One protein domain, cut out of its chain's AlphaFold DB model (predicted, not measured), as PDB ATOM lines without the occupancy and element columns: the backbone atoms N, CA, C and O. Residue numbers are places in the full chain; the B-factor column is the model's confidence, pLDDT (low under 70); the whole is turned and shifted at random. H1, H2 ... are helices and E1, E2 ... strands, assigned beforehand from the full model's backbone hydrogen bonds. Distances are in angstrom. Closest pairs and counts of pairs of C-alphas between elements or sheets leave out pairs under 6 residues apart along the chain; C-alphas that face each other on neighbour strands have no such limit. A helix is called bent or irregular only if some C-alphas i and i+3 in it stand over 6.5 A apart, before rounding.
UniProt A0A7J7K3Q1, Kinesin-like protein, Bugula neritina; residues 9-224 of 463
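This is residues 9 to 224 of the 463 residues of the protein "Kinesin-like protein" of Bugula neritina (UniProt A0A7J7K3Q1). A twisted sheet of four strands, E5 E1 E6 E7, has the long helix H1 over one face; near the sheet's end where E1 stops stands a small second sheet, E2 E3 E4, with H5 over it. H4 packs on H5 and H7, while H2 and H3 lie at the opposite end of the longest axis from the turn of the hairpin E6 and E7. The 216 printed residues, with seven named helices and seven named strands in the order E1 E2 E3 E4 E5 H1 E6 E7 H2 H3 H4 H5 H6 H7, are mixed in class, and both sheets are antiparallel. The whole is compact, with a radius of gyration of the C-alphas of 18.7 A and spans of 65 by 46 by 34 A.

Start at E1, residues 9 to 17; E5, 55 to 57, E6, 89 to 101, and E7, 107 to 118, join it in the order E5 E1 E6 E7. Look for N 55 and O 12 at 2.9 A, N 13 and O 93 at 2.8 A, and N 94 and O 114 at 2.8 A. Next come E2, 26 to 28, E3, 36 to 42, and E4, 46 to 50, a meander of successive antiparallel neighbours; N 37 and O 27 are 2.8 A apart, N 42 and O 46 2.8 A. H1, 60 to 81, is on the first sheet at a height of 9.3 A, over E1 and along the strands at 12 degrees on the local plane, making two layers, helix over sheet. E5, H1, E6 form a split strand-helix-strand unit, E1 between its strands, with a right-handed crossover. H2, 125 to 128, touches H3, 133 to 141, closest at C-alphas 125 and 138, 5.5 A. H4, 143 to 159, the hub, touches H5, 172 to 176, through residues 144 to 151, closest at C-alphas 148 and 174, 5.7 A. H5 is on the small sheet, over E4. H6, 178 to 182, only just touches H4, with 3 pairs of C-alphas within 8 A, closest 155 and 182, 7.0 A. H7, 197 to 214, touches H4 at a steep tilt of 45 degrees, the same way, closest at C-alphas 152 and 213, 5.8 A. Every O i to N i+4 pair is within hydrogen-bond range in H1, H3, H4, H5 and H6, and 12 of 14 in H7; H2 is too short for one.

Find C-alpha 9 at (48.033, -41.263, 45.262), where E1 begins its 25.7 A. H1 spans 31.7 A, E6 38.6 A, E7 36.2 A and H4 24.1 A. H7 runs 25.2 A to C-alpha 214 at (26.542, -19.474, 57.533); it is irregular, with C-alphas 198 and 201 8.0 A apart.

The C-alphas farthest apart, of Ala 104 and Gly 132, are 67.1 A apart. The printed part has no cut; H4 to H5 and H6 to H7 are long links. Mean pLDDT of the printed part is 77.0, with 63 residues under 70, among them 11 to 36 and 124 to 142.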
ATOM      1  N   ASP A   9      49.009 -40.344  45.828       69.62
ATOM      2  CA  ASP A   9      48.033 -41.263  45.262       69.62
ATOM      3  C   ASP A   9      46.686 -40.540  45.166       69.62
ATOM      4  O   ASP A   9      46.188 -39.967  46.145       69.62
ATOM      5  N   ILE A  10      46.106 -40.517  43.965       72.88
ATOM      6  CA  ILE A  10      44.848 -39.823  43.684       72.88
ATOM      7  C   ILE A  10      43.818 -40.853  43.235       72.88
ATOM      8  O   ILE A  10      44.027 -41.620  42.300       72.88
ATOM      9  N   MET A  11      42.667 -40.848  43.900       68.06
ATOM     10  CA  MET A  11      41.517 -41.664  43.532       68.06
ATOM     11  C   MET A  11      40.322 -40.755  43.287       68.06
ATOM     12  O   MET A  11      39.955 -39.940  44.135       68.06
ATOM     13  N   VAL A  12      39.688 -40.901  42.131       64.81
ATOM     14  CA  VAL A  12      38.483 -40.158  41.769       64.81
ATOM     15  C   VAL A  12      37.284 -41.082  41.833       64.81
ATOM     16  O   VAL A  12      37.283 -42.198  41.318       64.81
ATOM     17  N   GLN A  13      36.222 -40.584  42.442       68.50
ATOM     18  CA  GLN A  13      34.918 -41.210  42.444       68.50
ATOM     19  C   GLN A  13      33.889 -40.177  42.002       68.50
ATOM     20  O   GLN A  13      33.712 -39.133  42.624       68.50
ATOM     21  N   ILE A  14      33.178 -40.465  40.917       63.78
ATOM     22  CA  ILE A  14      32.106 -39.591  40.443       63.78
ATOM     23  C   ILE A  14      30.785 -40.240  40.789       63.78
ATOM     24  O   ILE A  14      30.486 -41.356  40.372       63.78
ATOM     25  N   LEU A  15      29.994 -39.514  41.562       63.00
ATOM     26  CA  LEU A  15      28.718 -39.951  42.069       63.00
ATOM     27  C   LEU A  15      27.622 -38.998  41.593       63.00
ATOM     28  O   LEU A  15      27.461 -37.901  42.113       63.00
ATOM     29  N   VAL A  16      26.795 -39.415  40.642       57.94
ATOM     30  CA  VAL A  16      25.684 -38.564  40.198       57.94
ATOM     31  C   VAL A  16      24.380 -39.067  40.783       57.94
ATOM     32  O   VAL A  16      23.834 -40.089  40.385       57.94
ATOM     33  N   ILE A  17      23.854 -38.325  41.747       59.78
ATOM     34  CA  ILE A  17      22.597 -38.653  42.402       59.78
ATOM     35  C   ILE A  17      21.449 -38.218  41.492       59.78
ATOM     36  O   ILE A  17      20.862 -37.141  41.627       59.78
ATOM     37  N   GLN A  18      21.082 -39.101  40.569       53.75
ATOM     38  CA  GLN A  18      19.851 -38.940  39.815       53.75
ATOM     39  C   GLN A  18      18.675 -39.496  40.619       53.75
ATOM     40  O   GLN A  18      18.527 -40.706  40.798       53.75
ATOM     41  N   MET A  19      17.830 -38.599  41.130       52.31
ATOM     42  CA  MET A  19      16.634 -38.981  41.875       52.31
ATOM     43  C   MET A  19      15.469 -39.249  40.917       52.31
ATOM     44  O   MET A  19      14.713 -38.352  40.561       52.31
ATOM     45  N   GLY A  20      15.304 -40.506  40.511       44.22
ATOM     46  CA  GLY A  20      14.040 -40.996  39.955       44.22
ATOM     47  C   GLY A  20      13.107 -41.435  41.087       44.22
ATOM     48  O   GLY A  20      13.562 -42.122  42.001       44.22
ATOM     49  N   ARG A  21      11.832 -41.010  41.039       42.72
ATOM     50  CA  ARG A  21      10.697 -41.395  41.915       42.72
ATOM     51  C   ARG A  21      11.093 -42.069  43.248       42.72
ATOM     52  O   ARG A  21      11.206 -43.286  43.335       42.72
ATOM     53  N   SER A  22      11.191 -41.265  44.307       42.09
ATOM     54  CA  SER A  22      11.002 -41.716  45.697       42.09
ATOM     55  C   SER A  22      11.946 -42.815  46.213       42.09
ATOM     56  O   SER A  22      11.479 -43.766  46.839       42.09
ATOM     57  N   SER A  23      13.266 -42.706  46.028       46.69
ATOM     58  CA  SER A  23      14.199 -43.616  46.713       46.69
ATOM     59  C   SER A  23      15.053 -42.895  47.766       46.69
ATOM     60  O   SER A  23      15.928 -42.089  47.479       46.69
ATOM     61  N   VAL A  24      14.786 -43.203  49.041       50.16
ATOM     62  CA  VAL A  24      15.518 -42.699  50.228       50.16
ATOM     63  C   VAL A  24      16.834 -43.476  50.452       50.16
ATOM     64  O   VAL A  24      17.607 -43.200  51.378       50.16
ATOM     65  N   THR A  25      17.095 -44.479  49.613       46.91
ATOM     66  CA  THR A  25      18.148 -45.484  49.802       46.91
ATOM     67  C   THR A  25      19.004 -45.738  48.569       46.91
ATOM     68  O   THR A  25      19.992 -46.448  48.715       46.91
ATOM     69  N   ARG A  26      18.657 -45.202  47.390       47.66
ATOM     70  CA  ARG A  26      19.283 -45.591  46.121       47.66
ATOM     71  C   ARG A  26      19.830 -44.405  45.326       47.66
ATOM     72  O   ARG A  26      19.267 -43.318  45.373       47.66
ATOM     73  N   LEU A  27      20.916 -44.632  44.589       56.41
ATOM     74  CA  LEU A  27      21.518 -43.668  43.656       56.41
ATOM     75  C   LEU A  27      22.039 -44.361  42.397       56.41
ATOM     76  O   LEU A  27      22.226 -45.572  42.418       56.41
ATOM     77  N   ALA A  28      22.287 -43.611  41.325       49.66
ATOM     78  CA  ALA A  28      22.945 -44.117  40.121       49.66
ATOM     79  C   ALA A  28      24.419 -43.678  40.098       49.66
ATOM     80  O   ALA A  28      24.767 -42.614  40.599       49.66
ATOM     81  N   CYS A  29      25.300 -44.485  39.518       54.28
ATOM     82  CA  CYS A  29      26.650 -44.048  39.175       54.28
ATOM     83  C   CYS A  29      26.699 -43.846  37.668       54.28
ATOM     84  O   CYS A  29      26.298 -44.728  36.915       54.28
ATOM     85  N   LEU A  30      27.173 -42.692  37.212       54.88
ATOM     86  CA  LEU A  30      27.254 -42.420  35.779       54.88
ATOM     87  C   LEU A  30      28.568 -42.874  35.163       54.88
ATOM     88  O   LEU A  30      28.667 -42.891  33.953       54.88
ATOM     89  N   VAL A  31      29.547 -43.296  35.959       51.94
ATOM     90  CA  VAL A  31      30.774 -43.943  35.458       51.94
ATOM     91  C   VAL A  31      30.644 -45.475  35.522       51.94
ATOM     92  O   VAL A  31      31.476 -46.212  35.008       51.94
ATOM     93  N   GLN A  32      29.567 -45.987  36.134       56.38
ATOM     94  CA  GLN A  32      29.314 -47.419  36.279       56.38
ATOM     95  C   GLN A  32      27.862 -47.765  35.962       56.38
ATOM     96  O   GLN A  32      26.944 -47.512  36.739       56.38
ATOM     97  N   SER A  33      27.655 -48.414  34.825       53.28
ATOM     98  CA  SER A  33      26.346 -48.794  34.292       53.28
ATOM     99  C   SER A  33      25.754 -50.060  34.942       53.28
ATOM    100  O   SER A  33      25.227 -50.930  34.257       53.28
ATOM    101  N   GLN A  34      25.813 -50.173  36.274       51.34
ATOM    102  CA  GLN A  34      25.388 -51.368  37.033       51.34
ATOM    103  C   GLN A  34      24.095 -51.167  37.854       51.34
ATOM    104  O   GLN A  34      23.731 -52.002  38.678       51.34
ATOM    105  N   GLY A  35      23.350 -50.082  37.617       60.47
ATOM    106  CA  GLY A  35      22.042 -49.858  38.238       60.47
ATOM    107  C   GLY A  35      22.081 -48.993  39.502       60.47
ATOM    108  O   GLY A  35      22.765 -47.973  39.545       60.47
ATOM    109  N   TRP A  36      21.259 -49.346  40.495       68.25
ATOM    110  CA  TRP A  36      21.028 -48.539  41.697       68.25
ATOM    111  C   TRP A  36      21.884 -49.013  42.881       68.25
ATOM    112  O   TRP A  36      21.788 -50.173  43.273       68.25
ATOM    113  N   TYR A  37      22.627 -48.107  43.515       75.56
ATOM    114  CA  TYR A  37      23.494 -48.388  44.665       75.56
ATOM    115  C   TYR A  37      22.808 -48.065  45.989       75.56
ATOM    116  O   TYR A  37      22.167 -47.024  46.108       75.56
ATOM    117  N   GLU A  38      22.970 -48.926  46.994       79.75
ATOM    118  CA  GLU A  38      22.368 -48.755  48.319       79.75
ATOM    119  C   GLU A  38      23.233 -47.877  49.241       79.75
ATOM    120  O   GLU A  38      24.444 -48.068  49.340       79.75
ATOM    121  N   ILE A  39      22.613 -46.940  49.968       83.44
ATOM    122  CA  ILE A  39      23.299 -46.155  51.006       83.44
ATOM    123  C   ILE A  39      23.363 -46.918  52.327       83.44
ATOM    124  O   ILE A  39      22.328 -47.229  52.922       83.44
ATOM    125  N   ARG A  40      24.580 -47.115  52.837       84.00
ATOM    126  CA  ARG A  40      24.870 -47.719  54.145       84.00
ATOM    127  C   ARG A  40      25.562 -46.727  55.071       84.00
ATOM    128  O   ARG A  40      26.041 -45.688  54.629       84.00
ATOM    129  N   GLU A  41      25.576 -47.025  56.367       84.25
ATOM    130  CA  GLU A  41      26.264 -46.234  57.393       84.25
ATOM    131  C   GLU A  41      27.320 -47.111  58.064       84.25
ATOM    132  O   GLU A  41      27.010 -48.189  58.569       84.25
ATOM    133  N   ASN A  42      28.564 -46.647  58.062       79.56
ATOM    134  CA  ASN A  42      29.652 -47.219  58.836       79.56
ATOM    135  C   ASN A  42      29.939 -46.286  60.031       79.56
ATOM    136  O   ASN A  42      30.032 -45.072  59.832       79.56
ATOM    137  N   PRO A  43      30.098 -46.806  61.262       71.62
ATOM    138  CA  PRO A  43      30.384 -45.973  62.433       71.62
ATOM    139  C   PRO A  43      31.652 -45.112  62.315       71.62
ATOM    140  O   PRO A  43      31.680 -44.007  62.847       71.62
ATOM    141  N   ALA A  44      32.680 -45.603  61.615       67.25
ATOM    142  CA  ALA A  44      33.963 -44.928  61.442       67.25
ATOM    143  C   ALA A  44      33.974 -43.968  60.242       67.25
ATOM    144  O   ALA A  44      34.490 -42.859  60.351       67.25
ATOM    145  N   THR A  45      33.408 -44.369  59.098       68.69
ATOM    146  CA  THR A  45      33.504 -43.592  57.843       68.69
ATOM    147  C   THR A  45      32.237 -42.816  57.476       68.69
ATOM    148  O   THR A  45      32.267 -41.983  56.574       68.69
ATOM    149  N   GLY A  46      31.131 -43.020  58.196       80.44
ATOM    150  CA  GLY A  46      29.858 -42.345  57.950       80.44
ATOM    151  C   GLY A  46      29.016 -43.013  56.859       80.44
ATOM    152  O   GLY A  46      29.074 -44.226  56.659       80.44
ATOM    153  N   PHE A  47      28.164 -42.233  56.191       85.81
ATOM    154  CA  PHE A  47      27.316 -42.748  55.116       85.81
ATOM    155  C   PHE A  47      28.109 -42.936  53.823       85.81
ATOM    156  O   PHE A  47      28.851 -42.044  53.423       85.81
ATOM    157  N   TYR A  48      27.904 -44.063  53.145       82.75
ATOM    158  CA  TYR A  48      28.565 -44.389  51.884       82.75
ATOM    159  C   TYR A  48      27.636 -45.176  50.954       82.75
ATOM    160  O   TYR A  48      26.674 -45.808  51.398       82.75
ATOM    161  N   ALA A  49      27.928 -45.138  49.657       80.94
ATOM    162  CA  ALA A  49      27.227 -45.917  48.645       80.94
ATOM    163  C   ALA A  49      27.903 -47.286  48.488       80.94
ATOM    164  O   ALA A  49      29.060 -47.369  48.077       80.94
ATOM    165  N   GLN A  50      27.211 -48.365  48.847       79.06
ATOM    166  CA  GLN A  50      27.773 -49.708  48.771       79.06
ATOM    167  C   GLN A  50      27.913 -50.155  47.314       79.06
ATOM    168  O   GLN A  50      26.944 -50.108  46.562       79.06
ATOM    169  N   GLY A  51      29.099 -50.652  46.957       74.06
ATOM    170  CA  GLY A  51      29.402 -51.167  45.620       74.06
ATOM    171  C   GLY A  51      29.849 -50.093  44.632       74.06
ATOM    172  O   GLY A  51      30.188 -50.428  43.504       74.06
ATOM    173  N   LEU A  52      29.872 -48.822  45.046       74.38
ATOM    174  CA  LEU A  52      30.386 -47.734  44.227       74.38
ATOM    175  C   LEU A  52      31.910 -47.858  44.124       74.38
ATOM    176  O   LEU A  52      32.609 -47.802  45.138       74.38
ATOM    177  N   THR A  53      32.429 -48.018  42.911       70.69
ATOM    178  CA  THR A  53      33.874 -48.140  42.691       70.69
ATOM    179  C   THR A  53      34.550 -46.775  42.760       70.69
ATOM    180  O   THR A  53      33.952 -45.738  42.462       70.69
ATOM    181  N   MET A  54      35.807 -46.786  43.190       76.38
ATOM    182  CA  MET A  54      36.722 -45.656  43.081       76.38
ATOM    183  C   MET A  54      37.706 -45.953  41.955       76.38
ATOM    184  O   MET A  54      38.213 -47.068  41.871       76.38
ATOM    185  N   PHE A  55      37.977 -44.961  41.116       80.19
ATOM    186  CA  PHE A  55      38.900 -45.092  39.999       80.19
ATOM    187  C   PHE A  55      40.232 -44.438  40.380       80.19
ATOM    188  O   PHE A  55      40.259 -43.223  40.606       80.19
ATOM    189  N   PRO A  56      41.329 -45.202  40.499       82.12
ATOM    190  CA  PRO A  56      42.650 -44.610  40.659       82.12
ATOM    191  C   PRO A  56      43.017 -43.819  39.399       82.12
ATOM    192  O   PRO A  56      42.710 -44.228  38.280       82.12
ATOM    193  N   VAL A  57      43.639 -42.658  39.586       81.31
ATOM    194  CA  VAL A  57      44.050 -41.771  38.494       81.31
ATOM    195  C   VAL A  57      45.430 -41.193  38.783       81.31
ATOM    196  O   VAL A  57      45.717 -40.760  39.895       81.31
ATOM    197  N   ALA A  58      46.288 -41.143  37.766       79.56
ATOM    198  CA  ALA A  58      47.673 -40.685  37.916       79.56
ATOM    199  C   ALA A  58      47.919 -39.251  37.404       79.56
ATOM    200  O   ALA A  58      49.034 -38.739  37.494       79.56
ATOM    201  N   SER A  59      46.911 -38.585  36.829       80.81
ATOM    202  CA  SER A  59      47.078 -37.257  36.225       80.81
ATOM    203  C   SER A  59      45.790 -36.434  36.221       80.81
ATOM    204  O   SER A  59      44.691 -36.979  36.297       80.81
ATOM    205  N   TYR A  60      45.923 -35.113  36.063       82.88
ATOM    206  CA  TYR A  60      44.777 -34.223  35.848       82.88
ATOM    207  C   TYR A  60      43.952 -34.633  34.621       82.88
ATOM    208  O   TYR A  60      42.732 -34.675  34.706       82.88
ATOM    209  N   ALA A  61      44.605 -35.005  33.515       81.00
ATOM    210  CA  ALA A  61      43.912 -35.445  32.305       81.00
ATOM    211  C   ALA A  61      43.034 -36.685  32.559       81.00
ATOM    212  O   ALA A  61      41.929 -36.778  32.033       81.00
ATOM    213  N   ALA A  62      43.485 -37.608  33.416       79.25
ATOM    214  CA  ALA A  62      42.679 -38.754  33.831       79.25
ATOM    215  C   ALA A  62      41.486 -38.335  34.713       79.25
ATOM    216  O   ALA A  62      40.380 -38.834  34.516       79.25
ATOM    217  N   ILE A  63      41.668 -37.376  35.634       82.12
ATOM    218  CA  ILE A  63      40.559 -36.795  36.421       82.12
ATOM    219  C   ILE A  63      39.513 -36.173  35.484       82.12
ATOM    220  O   ILE A  63      38.325 -36.478  35.592       82.12
ATOM    221  N   GLU A  64      39.958 -35.321  34.561       82.56
ATOM    222  CA  GLU A  64      39.113 -34.618  33.595       82.56
ATOM    223  C   GLU A  64      38.351 -35.601  32.701       82.56
ATOM    224  O   GLU A  64      37.133 -35.494  32.584       82.56
ATOM    225  N   SER A  65      39.025 -36.630  32.178       80.56
ATOM    226  CA  SER A  65      38.391 -37.681  31.375       80.56
ATOM    227  C   SER A  65      37.270 -38.395  32.135       80.56
ATOM    228  O   SER A  65      36.196 -38.633  31.580       80.56
ATOM    229  N   LYS A  66      37.474 -38.715  33.421       79.69
ATOM    230  CA  LYS A  66      36.413 -39.315  34.244       79.69
ATOM    231  C   LYS A  66      35.254 -38.337  34.457       79.69
ATOM    232  O   LYS A  66      34.094 -38.748  34.395       79.69
ATOM    233  N   MET A  67      35.537 -37.054  34.698       79.88
ATOM    234  CA  MET A  67      34.506 -36.018  34.868       79.88
ATOM    235  C   MET A  67      33.669 -35.816  33.600       79.88
ATOM    236  O   MET A  67      32.439 -35.728  33.675       79.88
ATOM    237  N   GLU A  68      34.314 -35.793  32.437       78.00
ATOM    238  CA  GLU A  68      33.648 -35.728  31.138       78.00
ATOM    239  C   GLU A  68      32.767 -36.954  30.889       78.00
ATOM    240  O   GLU A  68      31.618 -36.792  30.483       78.00
ATOM    241  N   GLU A  69      33.251 -38.160  31.201       76.81
ATOM    242  CA  GLU A  69      32.456 -39.389  31.107       76.81
ATOM    243  C   GLU A  69      31.184 -39.297  31.964       76.81
ATOM    244  O   GLU A  69      30.078 -39.572  31.487       76.81
ATOM    245  N   GLY A  70      31.317 -38.851  33.218       75.06
ATOM    246  CA  GLY A  70      30.170 -38.624  34.097       75.06
ATOM    247  C   GLY A  70      29.164 -37.629  33.506       75.06
ATOM    248  O   GLY A  70      27.955 -37.851  33.581       75.06
ATOM    249  N   THR A  71      29.655 -36.566  32.866       75.25
ATOM    250  CA  THR A  71      28.828 -35.520  32.237       75.25
ATOM    251  C   THR A  71      28.133 -36.014  30.963       75.25
ATOM    252  O   THR A  71      26.944 -35.758  30.751       75.25
ATOM    253  N   GLN A  72      28.828 -36.797  30.138       72.88
ATOM    254  CA  GLN A  72      28.254 -37.427  28.952       72.88
ATOM    255  C   GLN A  72      27.118 -38.375  29.342       72.88
ATOM    256  O   GLN A  72      26.002 -38.270  28.826       72.88
ATOM    257  N   ASN A  73      27.363 -39.248  30.319       72.19
ATOM    258  CA  ASN A  73      26.359 -40.190  30.800       72.19
ATOM    259  C   ASN A  73      25.180 -39.472  31.485       72.19
ATOM    260  O   ASN A  73      24.040 -39.925  31.363       72.19
ATOM    261  N   ARG A  74      25.409 -38.297  32.097       71.94
ATOM    262  CA  ARG A  74      24.350 -37.430  32.664       71.94
ATOM    263  C   ARG A  74      23.447 -36.900  31.563       71.94
ATOM    264  O   ARG A  74      22.225 -36.968  31.681       71.94
ATOM    265  N   THR A  75      24.044 -36.434  30.470       68.25
ATOM    266  CA  THR A  75      23.316 -35.921  29.303       68.25
ATOM    267  C   THR A  75      22.460 -37.014  28.657       68.25
ATOM    268  O   THR A  75      21.275 -36.813  28.373       68.25
ATOM    269  N   VAL A  76      23.021 -38.214  28.486       67.62
ATOM    270  CA  VAL A  76      22.294 -39.371  27.943       67.62
ATOM    271  C   VAL A  76      21.150 -39.801  28.873       67.62
ATOM    272  O   VAL A  76      20.054 -40.105  28.404       67.62
ATOM    273  N   ALA A  77      21.354 -39.798  30.191       64.12
ATOM    274  CA  ALA A  77      20.299 -40.136  31.147       64.12
ATOM    275  C   ALA A  77      19.169 -39.087  31.182       64.12
ATOM    276  O   ALA A  77      17.990 -39.454  31.233       64.12
ATOM    277  N   ALA A  78      19.507 -37.793  31.110       62.09
ATOM    278  CA  ALA A  78      18.539 -36.692  31.080       62.09
ATOM    279  C   ALA A  78      17.628 -36.759  29.843       62.09
ATOM    280  O   ALA A  78      16.403 -36.665  29.960       62.09
ATOM    281  N   THR A  79      18.209 -37.013  28.665       58.66
ATOM    282  CA  THR A  79      17.447 -37.166  27.415       58.66
ATOM    283  C   THR A  79      16.530 -38.392  27.440       58.66
ATOM    284  O   THR A  79      15.385 -38.306  26.999       58.66
ATOM    285  N   GLN A  80      16.982 -39.525  27.996       54.16
ATOM    286  CA  GLN A  80      16.207 -40.772  28.010       54.16
ATOM    287  C   GLN A  80      14.990 -40.765  28.939       54.16
ATOM    288  O   GLN A  80      13.982 -41.395  28.615       54.16
ATOM    289  N   MET A  81      15.064 -40.084  30.084       47.97
ATOM    290  CA  MET A  81      14.010 -40.154  31.104       47.97
ATOM    291  C   MET A  81      13.002 -38.995  31.056       47.97
ATOM    292  O   MET A  81      12.092 -38.972  31.881       47.97
ATOM    293  N   ASN A  82      13.142 -38.032  30.131       46.47
ATOM    294  CA  ASN A  82      12.516 -36.697  30.246       46.47
ATOM    295  C   ASN A  82      12.730 -36.072  31.639       46.47
ATOM    296  O   ASN A  82      11.929 -35.258  32.099       46.47
ATOM    297  N   ALA A  83      13.787 -36.494  32.332       47.88
ATOM    298  CA  ALA A  83      14.165 -35.948  33.614       47.88
ATOM    299  C   ALA A  83      14.991 -34.705  33.300       47.88
ATOM    300  O   ALA A  83      16.100 -34.815  32.776       47.88
ATOM    301  N   THR A  84      14.430 -33.526  33.563       50.81
ATOM    302  CA  THR A  84      15.162 -32.267  33.425       50.81
ATOM    303  C   THR A  84      16.439 -32.349  34.259       50.81
ATOM    304  O   THR A  84      16.384 -32.723  35.432       50.81
ATOM    305  N   SER A  85      17.582 -32.006  33.668       57.91
ATOM    306  CA  SER A  85      18.883 -31.940  34.349       57.91
ATOM    307  C   SER A  85      18.851 -31.072  35.604       57.91
ATOM    308  O   SER A  85      19.482 -31.427  36.595       57.91
ATOM    309  N   SER A  86      18.015 -30.028  35.611       60.16
ATOM    310  CA  SER A  86      17.761 -29.170  36.773       60.16
ATOM    311  C   SER A  86      17.223 -29.908  38.005       60.16
ATOM    312  O   SER A  86      17.185 -29.337  39.087       60.16
ATOM    313  N   ARG A  87      16.793 -31.170  37.873       64.00
ATOM    314  CA  ARG A  87      16.155 -31.958  38.942       64.00
ATOM    315  C   ARG A  87      17.070 -33.021  39.560       64.00
ATOM    316  O   ARG A  87      16.644 -33.720  40.480       64.00
ATOM    317  N   ALA A  88      18.299 -33.176  39.066       71.12
ATOM    318  CA  ALA A  88      19.284 -34.127  39.585       71.12
ATOM    319  C   ALA A  88      20.371 -33.413  40.404       71.12
ATOM    320  O   ALA A  88      20.661 -32.247  40.172       71.12
ATOM    321  N   HIS A  89      20.989 -34.130  41.349       78.06
ATOM    322  CA  HIS A  89      22.142 -33.638  42.110       78.06
ATOM    323  C   HIS A  89      23.394 -34.371  41.631       78.06
ATOM    324  O   HIS A  89      23.372 -35.587  41.455       78.06
ATOM    325  N   THR A  90      24.506 -33.672  41.458       79.12
ATOM    326  CA  THR A  90      25.784 -34.266  41.049       79.12
ATOM    327  C   THR A  90      26.807 -34.094  42.166       79.12
ATOM    328  O   THR A  90      26.977 -32.997  42.684       79.12
ATOM    329  N   ILE A  91      27.483 -35.175  42.555       83.88
ATOM    330  CA  ILE A  91      28.562 -35.175  43.547       83.88
ATOM    331  C   ILE A  91      29.824 -35.761  42.913       83.88
ATOM    332  O   ILE A  91      29.925 -36.955  42.658       83.88
ATOM    333  N   VAL A  92      30.843 -34.943  42.704       84.75
ATOM    334  CA  VAL A  92      32.177 -35.435  42.347       84.75
ATOM    335  C   VAL A  92      33.013 -35.494  43.619       84.75
ATOM    336  O   VAL A  92      33.228 -34.469  44.263       84.75
ATOM    337  N   ALA A  93      33.465 -36.688  43.994       86.25
ATOM    338  CA  ALA A  93      34.298 -36.922  45.164       86.25
ATOM    339  C   ALA A  93      35.723 -37.287  44.726       86.25
ATOM    340  O   ALA A  93      35.965 -38.315  44.098       86.25
ATOM    341  N   ILE A  94      36.695 -36.455  45.080       87.06
ATOM    342  CA  ILE A  94      38.108 -36.693  44.781       87.06
ATOM    343  C   ILE A  94      38.822 -36.991  46.094       87.06
ATOM    344  O   ILE A  94      38.865 -36.152  46.994       87.06
ATOM    345  N   THR A  95      39.370 -38.196  46.212       85.69
ATOM    346  CA  THR A  95      40.154 -38.638  47.363       85.69
ATOM    347  C   THR A  95      41.637 -38.481  47.059       85.69
ATOM    348  O   THR A  95      42.168 -39.113  46.152       85.69
ATOM    349  N   PHE A  96      42.310 -37.661  47.858       85.81
ATOM    350  CA  PHE A  96      43.760 -37.506  47.840       85.81
ATOM    351  C   PHE A  96      44.365 -38.237  49.033       85.81
ATOM    352  O   PHE A  96      43.941 -38.013  50.175       85.81
ATOM    353  N   ILE A  97      45.374 -39.061  48.766       83.12
ATOM    354  CA  ILE A  97      46.229 -39.677  49.773       83.12
ATOM    355  C   ILE A  97      47.644 -39.141  49.558       83.12
ATOM    356  O   ILE A  97      48.311 -39.431  48.568       83.12
ATOM    357  N   GLN A  98      48.095 -38.305  50.489       81.69
ATOM    358  CA  GLN A  98      49.440 -37.741  50.461       81.69
ATOM    359  C   GLN A  98      50.317 -38.482  51.461       81.69
ATOM    360  O   GLN A  98      50.134 -38.311  52.668       81.69
ATOM    361  N   LYS A  99      51.307 -39.226  50.963       78.38
ATOM    362  CA  LYS A  99      52.367 -39.822  51.787       78.38
ATOM    363  C   LYS A  99      53.420 -38.763  52.120       78.38
ATOM    364  O   LYS A  99      53.691 -37.872  51.315       78.38
ATOM    365  N   TYR A 100      53.968 -38.792  53.327       75.44
ATOM    366  CA  TYR A 100      55.025 -37.888  53.782       75.44
ATOM    367  C   TYR A 100      55.766 -38.493  54.979       75.44
ATOM    368  O   TYR A 100      55.266 -39.394  55.640       75.44
ATOM    369  N   LYS A 101      56.957 -37.975  55.291       75.50
ATOM    370  CA  LYS A 101      57.655 -38.287  56.549       75.50
ATOM    371  C   LYS A 101      57.351 -37.219  57.588       75.50
ATOM    372  O   LYS A 101      57.420 -36.024  57.285       75.50
ATOM    373  N   ASN A 102      56.988 -37.637  58.797       73.94
ATOM    374  CA  ASN A 102      56.773 -36.722  59.914       73.94
ATOM    375  C   ASN A 102      58.116 -36.229  60.497       73.94
ATOM    376  O   ASN A 102      59.194 -36.623  60.052       73.94
ATOM    377  N   ALA A 103      58.060 -35.355  61.506       73.75
ATOM    378  CA  ALA A 103      59.257 -34.796  62.142       73.75
ATOM    379  C   ALA A 103      60.146 -35.850  62.836       73.75
ATOM    380  O   ALA A 103      61.333 -35.604  63.022       73.75
ATOM    381  N   ALA A 104      59.586 -37.012  63.187       73.56
ATOM    382  CA  ALA A 104      60.311 -38.143  63.761       73.56
ATOM    383  C   ALA A 104      60.916 -39.074  62.690       73.56
ATOM    384  O   ALA A 104      61.530 -40.076  63.028       73.56
ATOM    385  N   GLY A 105      60.748 -38.758  61.399       69.19
ATOM    386  CA  GLY A 105      61.240 -39.572  60.287       69.19
ATOM    387  C   GLY A 105      60.332 -40.742  59.900       69.19
ATOM    388  O   GLY A 105      60.607 -41.382  58.886       69.19
ATOM    389  N   ALA A 106      59.242 -40.976  60.637       67.75
ATOM    390  CA  ALA A 106      58.279 -42.031  60.344       67.75
ATOM    391  C   ALA A 106      57.406 -41.661  59.137       67.75
ATOM    392  O   ALA A 106      56.970 -40.510  58.992       67.75
ATOM    393  N   GLU A 107      57.152 -42.640  58.270       70.50
ATOM    394  CA  GLU A 107      56.241 -42.488  57.137       70.50
ATOM    395  C   GLU A 107      54.804 -42.341  57.640       70.50
ATOM    396  O   GLU A 107      54.410 -42.898  58.654       70.50
ATOM    397  N   THR A 108      54.013 -41.495  57.001       73.12
ATOM    398  CA  THR A 108      52.625 -41.226  57.381       73.12
ATOM    399  C   THR A 108      51.866 -40.745  56.156       73.12
ATOM    400  O   THR A 108      52.457 -40.225  55.209       73.12
ATOM    401  N   ALA A 109      50.544 -40.895  56.168       79.12
ATOM    402  CA  ALA A 109      49.701 -40.387  55.108       79.12
ATOM    403  C   ALA A 109      48.556 -39.533  55.644       79.12
ATOM    404  O   ALA A 109      47.946 -39.823  56.678       79.12
ATOM    405  N   LYS A 110      48.249 -38.475  54.898       84.38
ATOM    406  CA  LYS A 110      47.035 -37.681  55.075       84.38
ATOM    407  C   LYS A 110      46.025 -38.079  54.021       84.38
ATOM    408  O   LYS A 110      46.372 -38.183  52.846       84.38
ATOM    409  N   LYS A 111      44.769 -38.196  54.444       85.25
ATOM    410  CA  LYS A 111      43.631 -38.391  53.550       85.25
ATOM    411  C   LYS A 111      42.774 -37.135  53.499       85.25
ATOM    412  O   LYS A 111      42.337 -36.614  54.528       85.25
ATOM    413  N   SER A 112      42.458 -36.670  52.301       87.50
ATOM    414  CA  SER A 112      41.448 -35.628  52.113       87.50
ATOM    415  C   SER A 112      40.469 -36.020  51.028       87.50
ATOM    416  O   SER A 112      40.879 -36.487  49.972       87.50
ATOM    417  N   VAL A 113      39.185 -35.790  51.284       87.38
ATOM    418  CA  VAL A 113      38.119 -35.984  50.302       87.38
ATOM    419  C   VAL A 113      37.558 -34.615  49.945       87.38
ATOM    420  O   VAL A 113      37.017 -33.918  50.806       87.38
ATOM    421  N   VAL A 114      37.706 -34.224  48.682       90.62
ATOM    422  CA  VAL A 114      37.104 -33.018  48.114       90.62
ATOM    423  C   VAL A 114      35.785 -33.421  47.475       90.62
ATOM    424  O   VAL A 114      35.776 -34.228  46.552       90.62
ATOM    425  N   ASN A 115      34.678 -32.867  47.965       89.62
ATOM    426  CA  ASN A 115      33.354 -33.092  47.393       89.62
ATOM    427  C   ASN A 115      32.911 -31.828  46.656       89.62
ATOM    428  O   ASN A 115      32.725 -30.787  47.286       89.62
ATOM    429  N   LEU A 116      32.734 -31.927  45.342       90.12
ATOM    430  CA  LEU A 116      32.131 -30.897  44.503       90.12
ATOM    431  C   LEU A 116      30.672 -31.281  44.283       90.12
ATOM    432  O   LEU A 116      30.390 -32.342  43.729       90.12
ATOM    433  N   VAL A 117      29.755 -30.449  44.771       89.50
ATOM    434  CA  VAL A 117      28.323 -30.756  44.796       89.50
ATOM    435  C   VAL A 117      27.576 -29.714  43.978       89.50
ATOM    436  O   VAL A 117      27.523 -28.549  44.363       89.50
ATOM    437  N   ASP A 118      26.991 -30.159  42.875       86.00
ATOM    438  CA  ASP A 118      26.078 -29.397  42.029       86.00
ATOM    439  C   ASP A 118      24.649 -29.833  42.379       86.00
ATOM    440  O   ASP A 118      24.263 -30.990  42.178       86.00
ATOM    441  N   LEU A 119      23.917 -28.944  43.048       85.56
ATOM    442  CA  LEU A 119      22.580 -29.233  43.553       85.56
ATOM    443  C   LEU A 119      21.534 -28.970  42.469       85.56
ATOM    444  O   LEU A 119      21.670 -28.047  41.676       85.56
ATOM    445  N   ALA A 120      20.444 -29.736  42.506       78.44
ATOM    446  CA  ALA A 120      19.248 -29.431  41.729       78.44
ATOM    447  C   ALA A 120      18.752 -27.999  42.004       78.44
ATOM    448  O   ALA A 120      18.989 -27.441  43.083       78.44
ATOM    449  N   GLY A 121      18.010 -27.449  41.043       77.81
ATOM    450  CA  GLY A 121      17.408 -26.125  41.118       77.81
ATOM    451  C   GLY A 121      16.585 -25.925  42.396       77.81
ATOM    452  O   GLY A 121      15.818 -26.800  42.808       77.81
ATOM    453  N   SER A 122      16.787 -24.786  43.064       79.56
ATOM    454  CA  SER A 122      16.111 -24.446  44.324       79.56
ATOM    455  C   SER A 122      14.685 -23.927  44.142       79.56
ATOM    456  O   SER A 122      13.989 -23.711  45.137       79.56
ATOM    457  N   GLU A 123      14.255 -23.723  42.897       75.06
ATOM    458  CA  GLU A 123      12.954 -23.174  42.552       75.06
ATOM    459  C   GLU A 123      11.789 -24.061  43.012       75.06
ATOM    460  O   GLU A 123      11.828 -25.300  43.042       75.06
ATOM    461  N   ARG A 124      10.684 -23.413  43.386       67.25
ATOM    462  CA  ARG A 124       9.489 -24.137  43.826       67.25
ATOM    463  C   ARG A 124       8.731 -24.696  42.628       67.25
ATOM    464  O   ARG A 124       8.352 -23.964  41.719       67.25
ATOM    465  N   ALA A 125       8.359 -25.976  42.699       58.41
ATOM    466  CA  ALA A 125       7.579 -26.654  41.659       58.41
ATOM    467  C   ALA A 125       6.250 -25.944  41.305       58.41
ATOM    468  O   ALA A 125       5.787 -26.049  40.170       58.41
ATOM    469  N   ALA A 126       5.654 -25.193  42.239       53.88
ATOM    470  CA  ALA A 126       4.424 -24.428  42.008       53.88
ATOM    471  C   ALA A 126       4.580 -23.320  40.948       53.88
ATOM    472  O   ALA A 126       3.623 -23.033  40.237       53.88
ATOM    473  N   ASN A 127       5.786 -22.767  40.784       51.38
ATOM    474  CA  ASN A 127       6.075 -21.719  39.800       51.38
ATOM    475  C   ASN A 127       6.318 -22.283  38.388       51.38
ATOM    476  O   ASN A 127       6.468 -21.525  37.440       51.38
ATOM    477  N   THR A 128       6.323 -23.612  38.223       54.38
ATOM    478  CA  THR A 128       6.601 -24.271  36.933       54.38
ATOM    479  C   THR A 128       5.346 -24.582  36.106       54.38
ATOM    480  O   THR A 128       5.448 -25.197  35.048       54.38
ATOM    481  N   GLY A 129       4.146 -24.231  36.596       50.97
ATOM    482  CA  GLY A 129       2.877 -24.487  35.893       50.97
ATOM    483  C   GLY A 129       2.499 -25.974  35.750       50.97
ATOM    484  O   GLY A 129       1.592 -26.323  34.995       50.97
ATOM    485  N   ALA A 130       3.187 -26.879  36.453       50.03
ATOM    486  CA  ALA A 130       2.995 -28.322  36.340       50.03
ATOM    487  C   ALA A 130       1.701 -28.807  37.029       50.03
ATOM    488  O   ALA A 130       1.525 -28.629  38.231       50.03
ATOM    489  N   THR A 131       0.821 -29.499  36.297       45.75
ATOM    490  CA  THR A 131      -0.427 -30.088  36.825       45.75
ATOM    491  C   THR A 131      -0.377 -31.626  36.872       45.75
ATOM    492  O   THR A 131       0.385 -32.273  36.150       45.75
ATOM    493  N   GLY A 132      -1.177 -32.241  37.757       61.00
ATOM    494  CA  GLY A 132      -1.365 -33.700  37.818       61.00
ATOM    495  C   GLY A 132      -0.142 -34.497  38.300       61.00
ATOM    496  O   GLY A 132       0.486 -34.153  39.303       61.00
ATOM    497  N   ASP A 133       0.204 -35.583  37.600       46.91
ATOM    498  CA  ASP A 133       1.332 -36.463  37.953       46.91
ATOM    499  C   ASP A 133       2.688 -35.738  37.950       46.91
ATOM    500  O   ASP A 133       3.567 -36.090  38.737       46.91
ATOM    501  N   ARG A 134       2.831 -34.661  37.161       50.22
ATOM    502  CA  ARG A 134       4.020 -33.792  37.183       50.22
ATOM    503  C   ARG A 134       4.169 -33.018  38.496       50.22
ATOM    504  O   ARG A 134       5.294 -32.740  38.899       50.22
ATOM    505  N   LEU A 135       3.070 -32.708  39.187       52.91
ATOM    506  CA  LEU A 135       3.092 -32.046  40.496       52.91
ATOM    507  C   LEU A 135       3.473 -33.032  41.614       52.91
ATOM    508  O   LEU A 135       4.262 -32.693  42.493       52.91
ATOM    509  N   LYS A 136       2.982 -34.281  41.549       52.72
ATOM    510  CA  LYS A 136       3.425 -35.370  42.444       52.72
ATOM    511  C   LYS A 136       4.906 -35.705  42.241       52.72
ATOM    512  O   LYS A 136       5.609 -35.975  43.211       52.72
ATOM    513  N   GLU A 137       5.380 -35.656  41.000       50.28
ATOM    514  CA  GLU A 137       6.796 -35.806  40.669       50.28
ATOM    515  C   GLU A 137       7.625 -34.619  41.181       50.28
ATOM    516  O   GLU A 137       8.618 -34.836  41.867       50.28
ATOM    517  N   GLY A 138       7.181 -33.375  40.958       52.84
ATOM    518  CA  GLY A 138       7.835 -32.163  41.474       52.84
ATOM    519  C   GLY A 138       7.946 -32.132  43.003       52.84
ATOM    520  O   GLY A 138       8.981 -31.748  43.545       52.84
ATOM    521  N   ALA A 139       6.924 -32.624  43.710       52.75
ATOM    522  CA  ALA A 139       6.957 -32.788  45.163       52.75
ATOM    523  C   ALA A 139       7.984 -33.844  45.621       52.75
ATOM    524  O   ALA A 139       8.640 -33.658  46.645       52.75
ATOM    525  N   ALA A 140       8.157 -34.935  44.863       54.53
ATOM    526  CA  ALA A 140       9.162 -35.964  45.146       54.53
ATOM    527  C   ALA A 140      10.595 -35.513  44.799       54.53
ATOM    528  O   ALA A 140      11.541 -35.917  45.471       54.53
ATOM    529  N   ILE A 141      10.756 -34.655  43.786       56.69
ATOM    530  CA  ILE A 141      12.041 -34.070  43.373       56.69
ATOM    531  C   ILE A 141      12.567 -33.100  44.437       56.69
ATOM    532  O   ILE A 141      13.721 -33.202  44.853       56.69
ATOM    533  N   ASN A 142      11.702 -32.228  44.962       66.12
ATOM    534  CA  ASN A 142      12.097 -31.235  45.965       66.12
ATOM    535  C   ASN A 142      12.311 -31.831  47.366       66.12
ATOM    536  O   ASN A 142      12.685 -31.103  48.289       66.12
ATOM    537  N   LEU A 143      12.114 -33.142  47.552       76.81
ATOM    538  CA  LEU A 143      12.312 -33.808  48.838       76.81
ATOM    539  C   LEU A 143      13.758 -33.690  49.332       76.81
ATOM    540  O   LEU A 143      13.965 -33.419  50.514       76.81
ATOM    541  N   SER A 144      14.762 -33.868  48.468       80.06
ATOM    542  CA  SER A 144      16.171 -33.799  48.889       80.06
ATOM    543  C   SER A 144      16.584 -32.386  49.288       80.06
ATOM    544  O   SER A 144      17.205 -32.220  50.335       80.06
ATOM    545  N   LEU A 145      16.189 -31.368  48.517       83.69
ATOM    546  CA  LEU A 145      16.450 -29.961  48.837       83.69
ATOM    547  C   LEU A 145      15.687 -29.505  50.083       83.69
ATOM    548  O   LEU A 145      16.252 -28.830  50.939       83.69
ATOM    549  N   SER A 146      14.433 -29.935  50.243       85.69
ATOM    550  CA  SER A 146      13.654 -29.655  51.455       85.69
ATOM    551  C   SER A 146      14.284 -30.317  52.684       85.69
ATOM    552  O   SER A 146      14.432 -29.683  53.727       85.69
ATOM    553  N   SER A 147      14.727 -31.573  52.554       89.88
ATOM    554  CA  SER A 147      15.445 -32.296  53.613       89.88
ATOM    555  C   SER A 147      16.768 -31.614  53.964       89.88
ATOM    556  O   SER A 147      17.115 -31.503  55.142       89.88
ATOM    557  N   LEU A 148      17.494 -31.120  52.955       91.19
ATOM    558  CA  LEU A 148      18.720 -30.347  53.139       91.19
ATOM    559  C   LEU A 148      18.441 -29.047  53.904       91.19
ATOM    560  O   LEU A 148      19.141 -28.756  54.875       91.19
ATOM    561  N   GLY A 149      17.375 -28.330  53.543       92.12
ATOM    562  CA  GLY A 149      16.934 -27.127  54.245       92.12
ATOM    563  C   GLY A 149      16.568 -27.389  55.703       92.12
ATOM    564  O   GLY A 149      16.974 -26.631  56.584       92.12
ATOM    565  N   ASN A 150      15.882 -28.501  55.980       93.62
ATOM    566  CA  ASN A 150      15.565 -28.931  57.343       93.62
ATOM    567  C   ASN A 150      16.831 -29.263  58.149       93.62
ATOM    568  O   ASN A 150      16.931 -28.891  59.319       93.62
ATOM    569  N   CYS A 151      17.820 -29.920  57.531       94.88
ATOM    570  CA  CYS A 151      19.109 -30.182  58.172       94.88
ATOM    571  C   CYS A 151      19.843 -28.884  58.513       94.88
ATOM    572  O   CYS A 151      20.309 -28.733  59.639       94.88
ATOM    573  N   ILE A 152      19.904 -27.939  57.575       94.38
ATOM    574  CA  ILE A 152      20.565 -26.645  57.775       94.38
ATOM    575  C   ILE A 152      19.888 -25.839  58.879       94.38
ATOM    576  O   ILE A 152      20.573 -25.321  59.757       94.38
ATOM    577  N   ALA A 153      18.554 -25.786  58.894       93.38
ATOM    578  CA  ALA A 153      17.809 -25.107  59.950       93.38
ATOM    579  C   ALA A 153      18.095 -25.717  61.334       93.38
ATOM    580  O   ALA A 153      18.428 -24.989  62.267       93.38
ATOM    581  N   ALA A 154      18.044 -27.048  61.453       95.06
ATOM    582  CA  ALA A 154      18.339 -27.739  62.708       95.06
ATOM    583  C   ALA A 154      19.803 -27.553  63.159       95.06
ATOM    584  O   ALA A 154      20.070 -27.406  64.350       95.06
ATOM    585  N   LEU A 155      20.758 -27.539  62.225       94.38
ATOM    586  CA  LEU A 155      22.181 -27.317  62.516       94.38
ATOM    587  C   LEU A 155      22.480 -25.876  62.941       94.38
ATOM    588  O   LEU A 155      23.292 -25.664  63.845       94.38
ATOM    589  N   ALA A 156      21.821 -24.897  62.324       92.94
ATOM    590  CA  ALA A 156      21.909 -23.496  62.722       92.94
ATOM    591  C   ALA A 156      21.356 -23.304  64.144       92.94
ATOM    592  O   ALA A 156      22.026 -22.730  65.002       92.94
ATOM    593  N   ASP A 157      20.189 -23.885  64.437       93.12
ATOM    594  CA  ASP A 157      19.606 -23.897  65.781       93.12
ATOM    595  C   ASP A 157      20.546 -24.535  66.818       93.12
ATOM    596  O   ASP A 157      20.728 -23.985  67.909       93.12
ATOM    597  N   ASN A 158      21.200 -25.647  66.467       92.38
ATOM    598  CA  ASN A 158      22.188 -26.295  67.332       92.38
ATOM    599  C   ASN A 158      23.427 -25.432  67.574       92.38
ATOM    600  O   ASN A 158      23.930 -25.361  68.696       92.38
ATOM    601  N   SER A 159      23.896 -24.733  66.540       89.12
ATOM    602  CA  SER A 159      25.036 -23.814  66.637       89.12
ATOM    603  C   SER A 159      24.728 -22.595  67.516       89.12
ATOM    604  O   SER A 159      25.641 -22.018  68.110       89.12
ATOM    605  N   ASN A 160      23.441 -22.263  67.659       89.12
ATOM    606  CA  ASN A 160      22.909 -21.228  68.545       89.12
ATOM    607  C   ASN A 160      22.502 -21.760  69.939       89.12
ATOM    608  O   ASN A 160      21.859 -21.048  70.708       89.12
ATOM    609  N   GLY A 161      22.872 -22.998  70.290       88.12
ATOM    610  CA  GLY A 161      22.703 -23.558  71.635       88.12
ATOM    611  C   GLY A 161      21.391 -24.305  71.887       88.12
ATOM    612  O   GLY A 161      21.180 -24.795  72.999       88.12
ATOM    613  N   LYS A 162      20.515 -24.451  70.884       91.62
ATOM    614  CA  LYS A 162      19.363 -25.361  70.989       91.62
ATOM    615  C   LYS A 162      19.835 -26.814  70.839       91.62
ATOM    616  O   LYS A 162      20.889 -27.086  70.282       91.62
ATOM    617  N   LYS A 163      19.062 -27.775  71.349       89.38
ATOM    618  CA  LYS A 163      19.321 -29.212  71.143       89.38
ATOM    619  C   LYS A 163      18.217 -29.805  70.279       89.38
ATOM    620  O   LYS A 163      17.228 -30.323  70.789       89.38
ATOM    621  N   VAL A 164      18.388 -29.698  68.969       93.44
ATOM    622  CA  VAL A 164      17.466 -30.184  67.943       93.44
ATOM    623  C   VAL A 164      18.075 -31.400  67.248       93.44
ATOM    624  O   VAL A 164      19.256 -31.426  66.889       93.44
ATOM    625  N   ARG A 165      17.264 -32.441  67.044       93.88
ATOM    626  CA  ARG A 165      17.667 -33.607  66.252       93.88
ATOM    627  C   ARG A 165      17.769 -33.208  64.780       93.88
ATOM    628  O   ARG A 165      16.777 -32.802  64.187       93.88
ATOM    629  N   VAL A 166      18.944 -33.400  64.181       94.31
ATOM    630  CA  VAL A 166      19.168 -33.102  62.759       94.31
ATOM    631  C   VAL A 166      18.687 -34.274  61.882       94.31
ATOM    632  O   VAL A 166      19.147 -35.406  62.084       94.31
ATOM    633  N   PRO A 167      17.785 -34.051  60.912       94.00
ATOM    634  CA  PRO A 167      17.148 -35.108  60.123       94.00
ATOM    635  C   PRO A 167      17.987 -35.588  58.920       94.00
ATOM    636  O   PRO A 167      17.512 -35.677  57.793       94.00
ATOM    637  N   PHE A 168      19.253 -35.972  59.137       91.56
ATOM    638  CA  PHE A 168      20.138 -36.399  58.036       91.56
ATOM    639  C   PHE A 168      19.637 -37.618  57.248       91.56
ATOM    640  O   PHE A 168      20.074 -37.842  56.123       91.56
ATOM    641  N   ARG A 169      18.742 -38.426  57.828       90.06
ATOM    642  CA  ARG A 169      18.260 -39.679  57.226       90.06
ATOM    643  C   ARG A 169      17.094 -39.495  56.251       90.06
ATOM    644  O   ARG A 169      16.745 -40.470  55.590       90.06
ATOM    645  N   ASP A 170      16.554 -38.286  56.137       87.50
ATOM    646  CA  ASP A 170      15.331 -38.004  55.374       87.50
ATOM    647  C   ASP A 170      15.551 -38.051  53.853       87.50
ATOM    648  O   ASP A 170      14.618 -38.305  53.096       87.50
ATOM    649  N   SER A 171      16.798 -37.899  53.390       86.00
ATOM    650  CA  SER A 171      17.156 -38.060  51.979       86.00
ATOM    651  C   SER A 171      18.539 -38.690  51.787       86.00
ATOM    652  O   SER A 171      19.397 -38.629  52.669       86.00
ATOM    653  N   VAL A 172      18.781 -39.274  50.607       83.12
ATOM    654  CA  VAL A 172      20.116 -39.763  50.204       83.12
ATOM    655  C   VAL A 172      21.142 -38.627  50.230       83.12
ATOM    656  O   VAL A 172      22.238 -38.802  50.758       83.12
ATOM    657  N   LEU A 173      20.757 -37.445  49.741       85.94
ATOM    658  CA  LEU A 173      21.609 -36.257  49.711       85.94
ATOM    659  C   LEU A 173      22.079 -35.866  51.119       85.94
ATOM    660  O   LEU A 173      23.274 -35.728  51.361       85.94
ATOM    661  N   THR A 174      21.160 -35.750  52.078       90.25
ATOM    662  CA  THR A 174      21.500 -35.369  53.458       90.25
ATOM    663  C   THR A 174      22.304 -36.438  54.193       90.25
ATOM    664  O   THR A 174      23.107 -36.093  55.057       90.25
ATOM    665  N   LYS A 175      22.141 -37.722  53.842       89.62
ATOM    666  CA  LYS A 175      22.991 -38.803  54.362       89.62
ATOM    667  C   LYS A 175      24.433 -38.607  53.899       89.62
ATOM    668  O   LYS A 175      25.332 -38.545  54.733       89.62
ATOM    669  N   LEU A 176      24.639 -38.448  52.592       86.94
ATOM    670  CA  LEU A 176      25.968 -38.288  51.994       86.94
ATOM    671  C   LEU A 176      26.650 -36.978  52.416       86.94
ATOM    672  O   LEU A 176      27.846 -36.960  52.689       86.94
ATOM    673  N   LEU A 177      25.884 -35.893  52.564       89.44
ATOM    674  CA  LEU A 177      26.401 -34.585  52.979       89.44
ATOM    675  C   LEU A 177      26.481 -34.390  54.499       89.44
ATOM    676  O   LEU A 177      26.880 -33.316  54.948       89.44
ATOM    677  N   LYS A 178      26.153 -35.402  55.316       90.88
ATOM    678  CA  LYS A 178      26.200 -35.302  56.787       90.88
ATOM    679  C   LYS A 178      27.541 -34.761  57.285       90.88
ATOM    680  O   LYS A 178      27.565 -33.866  58.130       90.88
ATOM    681  N   ASN A 179      28.644 -35.276  56.740       87.69
ATOM    682  CA  ASN A 179      29.982 -34.851  57.142       87.69
ATOM    683  C   ASN A 179      30.300 -33.410  56.696       87.69
ATOM    684  O   ASN A 179      30.923 -32.662  57.444       87.69
ATOM    685  N   ALA A 180      29.813 -33.000  55.520       89.25
ATOM    686  CA  ALA A 180      29.965 -31.637  55.010       89.25
ATOM    687  C   ALA A 180      29.166 -30.610  55.830       89.25
ATOM    688  O   ALA A 180      29.623 -29.496  56.048       89.25
ATOM    689  N   LEU A 181      27.977 -30.960  56.314       89.50
ATOM    690  CA  LEU A 181      27.098 -29.980  56.956       89.50
ATOM    691  C   LEU A 181      27.381 -29.795  58.444       89.50
ATOM    692  O   LEU A 181      27.212 -28.698  58.948       89.50
ATOM    693  N   GLY A 182      27.795 -30.834  59.167       84.50
ATOM    694  CA  GLY A 182      27.978 -30.735  60.621       84.50
ATOM    695  C   GLY A 182      29.078 -31.625  61.185       84.50
ATOM    696  O   GLY A 182      29.072 -31.896  62.382       84.50
ATOM    697  N   GLY A 183      29.973 -32.128  60.332       86.44
ATOM    698  CA  GLY A 183      31.031 -33.059  60.714       86.44
ATOM    699  C   GLY A 183      32.437 -32.510  60.481       86.44
ATOM    700  O   GLY A 183      32.695 -31.306  60.586       86.44
ATOM    701  N   ASN A 184      33.346 -33.431  60.167       89.38
ATOM    702  CA  ASN A 184      34.726 -33.155  59.814       89.38
ATOM    703  C   ASN A 184      34.834 -32.733  58.345       89.38
ATOM    704  O   ASN A 184      35.115 -33.547  57.462       89.38
ATOM    705  N   SER A 185      34.580 -31.452  58.087       91.06
ATOM    706  CA  SER A 185      34.729 -30.873  56.757       91.06
ATOM    707  C   SER A 185      34.984 -29.371  56.799       91.06
ATOM    708  O   SER A 185      34.513 -28.655  57.689       91.06
ATOM    709  N   LYS A 186      35.730 -28.891  55.802       93.38
ATOM    710  CA  LYS A 186      35.814 -27.472  55.459       93.38
ATOM    711  C   LYS A 186      34.816 -27.216  54.340       93.38
ATOM    712  O   LYS A 186      35.079 -27.561  53.191       93.38
ATOM    713  N   THR A 187      33.686 -26.624  54.695       93.31
ATOM    714  CA  THR A 187      32.541 -26.520  53.791       93.31
ATOM    715  C   THR A 187      32.388 -25.105  53.279       93.31
ATOM    716  O   THR A 187      32.345 -24.153  54.057       93.31
ATOM    717  N   VAL A 188      32.285 -24.979  51.960       94.81
ATOM    718  CA  VAL A 188      31.990 -23.724  51.270       94.81
ATOM    719  C   VAL A 188      30.670 -23.906  50.542       94.81
ATOM    720  O   VAL A 188      30.494 -24.874  49.808       94.81
ATOM    721  N   MET A 189      29.741 -22.979  50.757       94.25
ATOM    722  CA  MET A 189      28.488 -22.912  50.013       94.25
ATOM    723  C   MET A 189      28.563 -21.739  49.038       94.25
ATOM    724  O   MET A 189      28.836 -20.613  49.452       94.25
ATOM    725  N   ILE A 190      28.293 -22.003  47.760       95.69
ATOM    726  CA  ILE A 190      28.156 -20.976  46.727       95.69
ATOM    727  C   ILE A 190      26.662 -20.795  46.469       95.69
ATOM    728  O   ILE A 190      25.982 -21.729  46.057       95.69
ATOM    729  N   ALA A 191      26.146 -19.604  46.758       94.38
ATOM    730  CA  ALA A 191      24.754 -19.247  46.518       94.38
ATOM    731  C   ALA A 191      24.650 -18.493  45.186       94.38
ATOM    732  O   ALA A 191      24.936 -17.297  45.130       94.38
ATOM    733  N   ALA A 192      24.279 -19.200  44.116       93.00
ATOM    734  CA  ALA A 192      24.033 -18.593  42.812       93.00
ATOM    735  C   ALA A 192      22.655 -17.910  42.805       93.00
ATOM    736  O   ALA A 192      21.654 -18.521  43.174       93.00
ATOM    737  N   ILE A 193      22.614 -16.637  42.415       92.56
ATOM    738  CA  ILE A 193      21.392 -15.824  42.367       92.56
ATOM    739  C   ILE A 193      21.276 -15.134  41.012       92.56
ATOM    740  O   ILE A 193      22.285 -14.832  40.376       92.56
ATOM    741  N   SER A 194      20.043 -14.859  40.594       90.19
ATOM    742  CA  SER A 194      19.771 -14.080  39.389       90.19
ATOM    743  C   SER A 194      19.521 -12.616  39.765       90.19
ATOM    744  O   SER A 194      18.783 -12.363  40.723       90.19
ATOM    745  N   PRO A 195      20.106 -11.646  39.035       92.56
ATOM    746  CA  PRO A 195      19.827 -10.227  39.239       92.56
ATOM    747  C   PRO A 195      18.482  -9.783  38.641       92.56
ATOM    748  O   PRO A 195      18.089  -8.640  38.856       92.56
ATOM    749  N   ALA A 196      17.801 -10.647  37.880       89.88
ATOM    750  CA  ALA A 196      16.535 -10.316  37.236       89.88
ATOM    751  C   ALA A 196      15.410 -10.145  38.269       89.88
ATOM    752  O   ALA A 196      15.288 -10.925  39.218       89.88
ATOM    753  N   ASP A 197      14.566  -9.144  38.050       90.75
ATOM    754  CA  ASP A 197      13.419  -8.802  38.893       90.75
ATOM    755  C   ASP A 197      12.381  -9.929  38.955       90.75
ATOM    756  O   ASP A 197      11.891 -10.251  40.039       90.75
ATOM    757  N   ILE A 198      12.145 -10.620  37.835       88.06
ATOM    758  CA  ILE A 198      11.283 -11.810  37.760       88.06
ATOM    759  C   ILE A 198      11.711 -12.927  38.728       88.06
ATOM    760  O   ILE A 198      10.888 -13.737  39.146       88.06
ATOM    761  N   ASN A 199      12.989 -12.953  39.126       87.25
ATOM    762  CA  ASN A 199      13.567 -13.962  40.011       87.25
ATOM    763  C   ASN A 199      13.736 -13.470  41.456       87.25
ATOM    764  O   ASN A 199      14.353 -14.166  42.265       87.25
ATOM    765  N   TYR A 200      13.196 -12.297  41.810       90.62
ATOM    766  CA  TYR A 200      13.400 -11.673  43.120       90.62
ATOM    767  C   TYR A 200      13.092 -12.614  44.298       90.62
ATOM    768  O   TYR A 200      13.912 -12.759  45.208       90.62
ATOM    769  N   GLU A 201      11.941 -13.294  44.275       89.62
ATOM    770  CA  GLU A 201      11.511 -14.185  45.366       89.62
ATOM    771  C   GLU A 201      12.411 -15.421  45.526       89.62
ATOM    772  O   GLU A 201      12.710 -15.843  46.653       89.62
ATOM    773  N   GLU A 202      12.887 -15.989  44.416       87.44
ATOM    774  CA  GLU A 202      13.805 -17.132  44.431       87.44
ATOM    775  C   GLU A 202      15.201 -16.692  44.900       87.44
ATOM    776  O   GLU A 202      15.775 -17.308  45.802       87.44
ATOM    777  N   SER A 203      15.707 -15.558  44.404       92.75
ATOM    778  CA  SER A 203      16.977 -14.969  44.848       92.75
ATOM    779  C   SER A 203      16.966 -14.639  46.347       92.75
ATOM    780  O   SER A 203      17.908 -14.979  47.069       92.75
ATOM    781  N   LEU A 204      15.879 -14.054  46.864       93.44
ATOM    782  CA  LEU A 204      15.710 -13.790  48.296       93.44
ATOM    783  C   LEU A 204      15.643 -15.088  49.116       93.44
ATOM    784  O   LEU A 204      16.211 -15.164  50.212       93.44
ATOM    785  N   SER A 205      14.965 -16.116  48.601       90.94
ATOM    786  CA  SER A 205      14.893 -17.434  49.238       90.94
ATOM    787  C   SER A 205      16.278 -18.081  49.352       90.94
ATOM    788  O   SER A 205      16.638 -18.546  50.438       90.94
ATOM    789  N   THR A 206      17.082 -18.021  48.288       93.44
ATOM    790  CA  THR A 206      18.473 -18.498  48.264       93.44
ATOM    791  C   THR A 206      19.357 -17.737  49.252       93.44
ATOM    792  O   THR A 206      20.088 -18.357  50.028       93.44
ATOM    793  N   LEU A 207      19.247 -16.406  49.327       95.12
ATOM    794  CA  LEU A 207      20.001 -15.601  50.298       95.12
ATOM    795  C   LEU A 207      19.642 -15.946  51.750       95.12
ATOM    796  O   LEU A 207      20.530 -16.124  52.583       95.12
ATOM    797  N   ARG A 208      18.350 -16.114  52.063       93.56
ATOM    798  CA  ARG A 208      17.888 -16.555  53.396       93.56
ATOM    799  C   ARG A 208      18.358 -17.964  53.749       93.56
ATOM    800  O   ARG A 208      18.460 -18.310  54.929       93.56
ATOM    801  N   TYR A 209      18.561 -18.808  52.745       91.31
ATOM    802  CA  TYR A 209      19.103 -20.146  52.926       91.31
ATOM    803  C   TYR A 209      20.603 -20.089  53.241       91.31
ATOM    804  O   TYR A 209      21.051 -20.699  54.213       91.31
ATOM    805  N   ALA A 210      21.357 -19.291  52.481       94.50
ATOM    806  CA  ALA A 210      22.782 -19.062  52.697       94.50
ATOM    807  C   ALA A 210      23.072 -18.414  54.063       94.50
ATOM    808  O   ALA A 210      23.994 -18.837  54.760       94.50
ATOM    809  N   ASP A 211      22.252 -17.447  54.489       94.62
ATOM    810  CA  ASP A 211      22.372 -16.812  55.807       94.62
ATOM    811  C   ASP A 211      22.226 -17.827  56.953       94.62
ATOM    812  O   ASP A 211      23.009 -17.821  57.901       94.62
ATOM    813  N   ARG A 212      21.291 -18.778  56.829       92.44
ATOM    814  CA  ARG A 212      21.153 -19.884  57.790       92.44
ATOM    815  C   ARG A 212      22.341 -20.839  57.744       92.44
ATOM    816  O   ARG A 212      22.860 -21.205  58.794       92.44
ATOM    817  N   ALA A 213      22.793 -21.219  56.551       93.44
ATOM    818  CA  ALA A 213      23.944 -22.106  56.384       93.44
ATOM    819  C   ALA A 213      25.222 -21.525  57.014       93.44
ATOM    820  O   ALA A 213      25.978 -22.252  57.656       93.44
ATOM    821  N   LYS A 214      25.418 -20.202  56.921       94.81
ATOM    822  CA  LYS A 214      26.542 -19.474  57.533       94.81
ATOM    823  C   LYS A 214      26.623 -19.631  59.058       94.81
ATOM    824  O   LYS A 214      27.702 -19.489  59.625       94.81
ATOM    825  N   GLN A 215      25.505 -19.903  59.732       92.88
ATOM    826  CA  GLN A 215      25.476 -20.070  61.190       92.88
ATOM    827  C   GLN A 215      26.024 -21.428  61.644       92.88
ATOM    828  O   GLN A 215      26.322 -21.602  62.827       92.88
ATOM    829  N   ILE A 216      26.152 -22.390  60.729       93.12
ATOM    830  CA  ILE A 216      26.581 -23.744  61.051       93.12
ATOM    831  C   ILE A 216      28.089 -23.780  61.293       93.12
ATOM    832  O   ILE A 216      28.879 -23.283  60.492       93.12
ATOM    833  N   LYS A 217      28.499 -24.411  62.396       89.06
ATOM    834  CA  LYS A 217      29.910 -24.598  62.748       89.06
ATOM    835  C   LYS A 217      30.323 -26.050  62.529       89.06
ATOM    836  O   LYS A 217      29.854 -26.937  63.238       89.06
ATOM    837  N   THR A 218      31.219 -26.284  61.574       89.25
ATOM    838  CA  THR A 218      31.869 -27.588  61.381       89.25
ATOM    839  C   THR A 218      33.146 -27.691  62.215       89.25
ATOM    840  O   THR A 218      33.721 -26.682  62.630       89.25
ATOM    841  N   VAL A 219      33.602 -28.921  62.474       87.88
ATOM    842  CA  VAL A 219      34.841 -29.188  63.221       87.88
ATOM    843  C   VAL A 219      35.780 -29.984  62.326       87.88
ATOM    844  O   VAL A 219      35.739 -31.210  62.303       87.88
ATOM    845  N   ALA A 220      36.605 -29.273  61.557       88.62
ATOM    846  CA  ALA A 220      37.549 -29.892  60.635       88.62
ATOM    847  C   ALA A 220      38.830 -30.350  61.358       88.62
ATOM    848  O   ALA A 220      39.530 -29.544  61.969       88.62
ATOM    849  N   VAL A 221      39.160 -31.633  61.227       88.44
ATOM    850  CA  VAL A 221      40.355 -32.294  61.758       88.44
ATOM    851  C   VAL A 221      41.096 -32.968  60.602       88.44
ATOM    852  O   VAL A 221      40.486 -33.463  59.655       88.44
ATOM    853  N   VAL A 222      42.428 -32.968  60.656       86.56
ATOM    854  CA  VAL A 222      43.260 -33.651  59.657       86.56
ATOM    855  C   VAL A 222      43.001 -35.156  59.741       86.56
ATOM    856  O   VAL A 222      43.171 -35.739  60.807       86.56
ATOM    857  N   ASN A 223      42.594 -35.777  58.630       83.31
ATOM    858  CA  ASN A 223      42.413 -37.226  58.595       83.31
ATOM    859  C   ASN A 223      43.752 -37.912  58.340       83.31
ATOM    860  O   ASN A 223      44.448 -37.596  57.368       83.31
ATOM    861  N   GLU A 224      44.061 -38.892  59.175       76.69
ATOM    862  CA  GLU A 224      45.089 -39.888  58.899       76.69
ATOM    863  C   GLU A 224      44.444 -41.041  58.128       76.69
ATOM    864  O   GLU A 224      43.315 -41.436  58.433       76.69
TER     865      GLU A 224